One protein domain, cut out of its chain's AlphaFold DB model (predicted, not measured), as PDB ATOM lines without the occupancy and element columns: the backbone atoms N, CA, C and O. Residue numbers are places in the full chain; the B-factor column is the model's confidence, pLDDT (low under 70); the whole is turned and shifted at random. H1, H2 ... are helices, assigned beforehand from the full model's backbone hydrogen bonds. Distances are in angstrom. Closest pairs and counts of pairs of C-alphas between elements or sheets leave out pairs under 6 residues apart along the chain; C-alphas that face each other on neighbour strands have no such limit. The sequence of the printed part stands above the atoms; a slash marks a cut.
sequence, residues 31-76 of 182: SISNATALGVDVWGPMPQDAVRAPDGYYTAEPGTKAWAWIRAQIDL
ATOM      1  N   SER A  31      93.177  87.414  68.282       70.56
ATOM      2  CA  SER A  31      93.618  87.802  69.622       70.56
ATOM      3  C   SER A  31      95.112  87.567  69.874       70.56
ATOM      4  O   SER A  31      95.755  88.429  70.468       70.56
ATOM      5  N   ILE A  32      95.695  86.469  69.375       76.50
ATOM      6  CA  ILE A  32      97.138  86.186  69.468       76.50
ATOM      7  C   ILE A  32      97.921  87.178  68.606       76.50
ATOM      8  O   ILE A  32      98.920  87.736  69.064       76.50
ATOM      9  N   SER A  33      97.458  87.439  67.379       79.25
ATOM     10  CA  SER A  33      98.076  88.430  66.489       79.25
ATOM     11  C   SER A  33      98.031  89.834  67.100       79.25
ATOM     12  O   SER A  33      99.045  90.529  67.133       79.25
ATOM     13  N   ASN A  34      96.884  90.230  67.655       81.19
ATOM     14  CA  ASN A  34      96.699  91.530  68.294       81.19
ATOM     15  C   ASN A  34      97.562  91.673  69.554       81.19
ATOM     16  O   ASN A  34      98.190  92.710  69.753       81.19
ATOM     17  N   ALA A  35      97.658  90.630  70.383       82.00
ATOM     18  CA  ALA A  35      98.541  90.634  71.548       82.00
ATOM     19  C   ALA A  35     100.022  90.721  71.140       82.00
ATOM     20  O   ALA A  35     100.767  91.542  71.677       82.00
ATOM     21  N   THR A  36     100.436  89.955  70.129       81.56
ATOM     22  CA  THR A  36     101.815  89.980  69.615       81.56
ATOM     23  C   THR A  36     102.170  91.355  69.041       81.56
ATOM     24  O   THR A  36     103.248  91.879  69.319       81.56
ATOM     25  N   ALA A  37     101.247  91.993  68.312       86.19
ATOM     26  CA  ALA A  37     101.418  93.352  67.790       86.19
ATOM     27  C   ALA A  37     101.574  94.408  68.901       86.19
ATOM     28  O   ALA A  37     102.249  95.418  68.708       86.19
ATOM     29  N   LEU A  38     101.007  94.157  70.085       85.75
ATOM     30  CA  LEU A  38     101.165  94.991  71.283       85.75
ATOM     31  C   LEU A  38     102.452  94.683  72.078       85.75
ATOM     32  O   LEU A  38     102.669  95.248  73.158       85.75
ATOM     33  N   GLY A  39     103.312  93.798  71.560       85.56
ATOM     34  CA  GLY A  39     104.540  93.356  72.221       85.56
ATOM     35  C   GLY A  39     104.277  92.515  73.470       85.56
ATOM     36  O   GLY A  39     105.093  92.513  74.392       85.56
ATOM     37  N   VAL A  40     103.115  91.863  73.541       80.38
ATOM     38  CA  VAL A  40     102.741  90.977  74.641       80.38
ATOM     39  C   VAL A  40     103.234  89.571  74.332       80.38
ATOM     40  O   VAL A  40     102.878  88.990  73.308       80.38
ATOM     41  N   ASP A  41     104.019  89.007  75.247       80.12
ATOM     42  CA  ASP A  41     104.357  87.589  75.213       80.12
ATOM     43  C   ASP A  41     103.146  86.766  75.671       80.12
ATOM     44  O   ASP A  41     102.869  86.630  76.865       80.12
ATOM     45  N   VAL A  42     102.396  86.242  74.701       70.81
ATOM     46  CA  VAL A  42     101.221  85.388  74.937       70.81
ATOM     47  C   VAL A  42     101.608  84.098  75.665       70.81
ATOM     48  O   VAL A  42     100.790  83.526  76.372       70.81
ATOM     49  N   TRP A  43     102.853  83.643  75.566       72.19
ATOM     50  CA  TRP A  43     103.314  82.433  76.255       72.19
ATOM     51  C   TRP A  43     103.974  82.739  77.606       72.19
ATOM     52  O   TRP A  43     104.223  81.830  78.399       72.19
ATOM     53  N   GLY A  44     104.221  84.019  77.879       64.19
ATOM     54  CA  GLY A  44     104.842  84.534  79.090       64.19
ATOM     55  C   GLY A  44     103.857  84.847  80.225       64.19
ATOM     56  O   GLY A  44     102.657  84.558  80.154       64.19
ATOM     57  N   PRO A  45     104.352  85.431  81.332       71.75
ATOM     58  CA  PRO A  45     103.515  85.819  82.461       71.75
ATOM     59  C   PRO A  45     102.538  86.946  82.097       71.75
ATOM     60  O   PRO A  45     102.797  87.762  81.216       71.75
ATOM     61  N   MET A  46     101.431  87.020  82.844       75.75
ATOM     62  CA  MET A  46     100.452  88.101  82.716       75.75
ATOM     63  C   MET A  46     101.141  89.467  82.903       75.75
ATOM     64  O   MET A  46     101.868  89.634  83.889       75.75
ATOM     65  N   PRO A  47     100.925  90.432  81.992       80.44
ATOM     66  CA  PRO A  47     101.464  91.784  82.103       80.44
ATOM     67  C   PRO A  47     101.104  92.489  83.423       80.44
ATOM     68  O   PRO A  47     100.070  92.224  84.034       80.44
ATOM     69  N   GLN A  48     101.974  93.405  83.865       84.88
ATOM     70  CA  GLN A  48     101.865  94.080  85.169       84.88
ATOM     71  C   GLN A  48     100.712  95.088  85.269       84.88
ATOM     72  O   GLN A  48     100.375  95.508  86.371       84.88
ATOM     73  N   ASP A  49     100.109  95.476  84.145       84.25
ATOM     74  CA  ASP A  49      98.950  96.374  84.094       84.25
ATOM     75  C   ASP A  49      97.620  95.665  84.418       84.25
ATOM     76  O   ASP A  49      96.554  96.270  84.321       84.25
ATOM     77  N   ALA A  50      97.671  94.400  84.850       82.88
ATOM     78  CA  ALA A  50      96.533  93.691  85.418       82.88
ATOM     79  C   ALA A  50      96.204  94.190  86.838       82.88
ATOM     80  O   ALA A  50      97.065  94.255  87.718       82.88
ATOM     81  N   VAL A  51      94.927  94.462  87.094       81.31
ATOM     82  CA  VAL A  51      94.412  94.905  88.391       81.31
ATOM     83  C   VAL A  51      93.846  93.714  89.150       81.31
ATOM     84  O   VAL A  51      92.949  93.021  88.668       81.31
ATOM     85  N   ARG A  52      94.349  93.477  90.363       73.44
ATOM     86  CA  ARG A  52      93.828  92.426  91.240       73.44
ATOM     87  C   ARG A  52      92.533  92.892  91.907       73.44
ATOM     88  O   ARG A  52      92.536  93.879  92.639       73.44
ATOM     89  N   ALA A  53      91.447  92.177  91.659       71.25
ATOM     90  CA  ALA A  53      90.151  92.405  92.274       71.25
ATOM     91  C   ALA A  53      90.141  91.973  93.761       71.25
ATOM     92  O   ALA A  53      91.009  91.198  94.185       71.25
ATOM     93  N   PRO A  54      89.187  92.466  94.577       53.06
ATOM     94  CA  PRO A  54      89.131  92.199  96.023       53.06
ATOM     95  C   PRO A  54      89.019  90.714  96.407       53.06
ATOM     96  O   PRO A  54      89.492  90.295  97.459       53.06
ATOM     97  N   ASP A  55      88.415  89.918  95.539       56.66
ATOM     98  CA  ASP A  55      88.239  88.463  95.617       56.66
ATOM     99  C   ASP A  55      89.443  87.671  95.077       56.66
ATOM    100  O   ASP A  55      89.457  86.439  95.102       56.66
ATOM    101  N   GLY A  56      90.495  88.368  94.647       62.47
ATOM    102  CA  GLY A  56      91.793  87.790  94.338       62.47
ATOM    103  C   GLY A  56      92.008  87.382  92.882       62.47
ATOM    104  O   GLY A  56      93.122  86.934  92.591       62.47
ATOM    105  N   TYR A  57      91.034  87.560  91.977       58.22
ATOM    106  CA  TYR A  57      91.267  87.404  90.532       58.22
ATOM    107  C   TYR A  57      91.912  88.647  89.914       58.22
ATOM    108  O   TYR A  57      91.978  89.707  90.527       58.22
ATOM    109  N   TYR A  58      92.419  88.513  88.690       71.19
ATOM    110  CA  TYR A  58      93.000  89.617  87.929       71.19
ATOM    111  C   TYR A  58      92.042  90.067  86.826       71.19
ATOM    112  O   TYR A  58      91.467  89.245  86.117       71.19
ATOM    113  N   THR A  59      91.894  91.379  86.694       78.75
ATOM    114  CA  THR A  59      91.113  92.073  85.665       78.75
ATOM    115  C   THR A  59      92.017  92.997  84.872       78.75
ATOM    116  O   THR A  59      93.116  93.333  85.309       78.75
ATOM    117  N   ALA A  60      91.565  93.408  83.696       81.94
ATOM    118  CA  ALA A  60      92.282  94.366  82.879       81.94
ATOM    119  C   ALA A  60      91.281  95.168  82.048       81.94
ATOM    120  O   ALA A  60      90.318  94.601  81.524       81.94
ATOM    121  N   GLU A  61      91.516  96.470  81.921       80.38
ATOM    122  CA  GLU A  61      90.669  97.347  81.112       80.38
ATOM    123  C   GLU A  61      90.913  97.114  79.614       80.38
ATOM    124  O   GLU A  61      92.062  96.881  79.212       80.38
ATOM    125  N   PRO A  62      89.877  97.198  78.760       80.81
ATOM    126  CA  PRO A  62      90.048  97.130  77.313       80.81
ATOM    127  C   PRO A  62      91.135  98.088  76.807       80.81
ATOM    128  O   PRO A  62      91.159  99.264  77.154       80.81
ATOM    129  N   GLY A  63      92.044  97.572  75.975       77.12
ATOM    130  CA  GLY A  63      93.177  98.335  75.430       77.12
ATOM    131  C   GLY A  63      94.482  98.234  76.229       77.12
ATOM    132  O   GLY A  63      95.519  98.682  75.744       77.12
ATOM    133  N   THR A  64      94.472  97.608  77.407       86.50
ATOM    134  CA  THR A  64      95.696  97.286  78.165       86.50
ATOM    135  C   THR A  64      96.411  96.047  77.611       86.50
ATOM    136  O   THR A  64      95.820  95.215  76.908       86.50
ATOM    137  N   LYS A  65      97.695  95.884  77.949       84.19
ATOM    138  CA  LYS A  65      98.480  94.698  77.574       84.19
ATOM    139  C   LYS A  65      97.961  93.457  78.285       84.19
ATOM    140  O   LYS A  65      97.836  92.411  77.650       84.19
ATOM    141  N   ALA A  66      97.601  93.569  79.563       79.62
ATOM    142  CA  ALA A  66      96.948  92.494  80.302       79.62
ATOM    143  C   ALA A  66      95.614  92.077  79.669       79.62
ATOM    144  O   ALA A  66      95.338  90.882  79.578       79.62
ATOM    145  N   TRP A  67      94.815  93.019  79.158       81.44
ATOM    146  CA  TRP A  67      93.565  92.689  78.470       81.44
ATOM    147  C   TRP A  67      93.814  91.923  77.169       81.44
ATOM    148  O   TRP A  67      93.181  90.893  76.930       81.44
ATOM    149  N   ALA A  68      94.787  92.364  76.366       78.50
ATOM    150  CA  ALA A  68      95.184  91.652  75.153       78.50
ATOM    151  C   ALA A  68      95.736  90.248  75.464       78.50
ATOM    152  O   ALA A  68      95.387  89.287  74.780       78.50
ATOM    153  N   TRP A  69      96.522  90.111  76.539       80.69
ATOM    154  CA  TRP A  69      97.022  88.824  77.027       80.69
ATOM    155  C   TRP A  69      95.875  87.884  77.419       80.69
ATOM    156  O   TRP A  69      95.824  86.760  76.929       80.69
ATOM    157  N   ILE A  70      94.918  88.347  78.236       73.81
ATOM    158  CA  ILE A  70      93.756  87.554  78.680       73.81
ATOM    159  C   ILE A  70      92.936  87.069  77.480       73.81
ATOM    160  O   ILE A  70      92.544  85.905  77.433       73.81
ATOM    161  N   ARG A  71      92.704  87.937  76.488       77.50
ATOM    162  CA  ARG A  71      91.991  87.576  75.254       77.50
ATOM    163  C   ARG A  71      92.747  86.525  74.447       77.50
ATOM    164  O   ARG A  71      92.131  85.559  74.018       77.50
ATOM    165  N   ALA A  72      94.060  86.687  74.289       71.38
ATOM    166  CA  ALA A  72      94.891  85.716  73.586       71.38
ATOM    167  C   ALA A  72      94.890  84.348  74.284       71.38
ATOM    168  O   ALA A  72      94.781  83.334  73.604       71.38
ATOM    169  N   GLN A  73      94.927  84.310  75.624       69.06
ATOM    170  CA  GLN A  73      94.870  83.062  76.396       69.06
ATOM    171  C   GLN A  73      93.580  82.262  76.179       69.06
ATOM    172  O   GLN A  73      93.630  81.036  76.184       69.06
ATOM    173  N   ILE A  74      92.432  82.933  76.033       64.38
ATOM    174  CA  ILE A  74      91.126  82.268  75.850       64.38
ATOM    175  C   ILE A  74      91.105  81.455  74.560       64.38
ATOM    176  O   ILE A  74      90.504  80.383  74.511       64.38
ATOM    177  N   ASP A  75      91.776  81.964  73.536       61.84
ATOM    178  CA  ASP A  75      91.731  81.374  72.214       61.84
ATOM    179  C   ASP A  75      92.864  80.361  71.976       61.84
ATOM    180  O   ASP A  75      92.852  79.658  70.966       61.84
ATOM    181  N   LEU A  76      93.828  80.228  72.899       64.06
ATOM    182  CA  LEU A  76      94.869  79.203  72.821       64.06
ATOM    183  C   LEU A  76      94.246  77.802  72.821       64.06
ATOM    184  O   LEU A  76      93.834  77.277  73.856       64.06
TER     185      LEU A  76
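What this domain is: This is residues 31 to 76 of the 182 residues of an uncharacterized protein of Cordyceps sp. RAO-2017 (UniProt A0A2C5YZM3). With little regular structure, this domain is a small helical hairpin, the longer H2 with the short H1 beside one part of it, and a long loop that folds out from one end and back, its tip near Asp 55. Residues 51 to 52 and 58 to 59 pair briefly, antiparallel, in that loop. The printed part has 46 residues, with H1 then H2 and no named strand; the class is all helix, with only 18 residues in named elements. It is compact, with a radius of gyration of the C-alphas of 10.0 A, yet elongated, spanning 31 by 18 by 16 A.

Where its parts are: H2, residues 65 to 75, measures 15.9 A and ends with C-alpha 75 at (91.731, 81.374, 72.214). H1, residues 31 to 37, measures 9.7 A and begins with C-alpha 31 at (93.618, 87.802, 69.622).

How they stand to each other: H2 and H1 touch, the closest C-alphas being those of Ala 72 and Ser 31, 4.7 A apart. They form a helical hairpin, opposite ways at a steep tilt of 38 degrees. Every O i to N i+4 pair is within hydrogen-bond range in H1, and 6 of 7 in H2.

The domain as a whole: The C-alphas farthest apart, those of Ala 37 and Asp 55, are 31.2 A apart. The printed part has no cut. The link from H1 to H2, residues 38 to 64, is long. The model's pLDDT is under 70 at residue 44, residues 54 to 57 and residues 73 to 76.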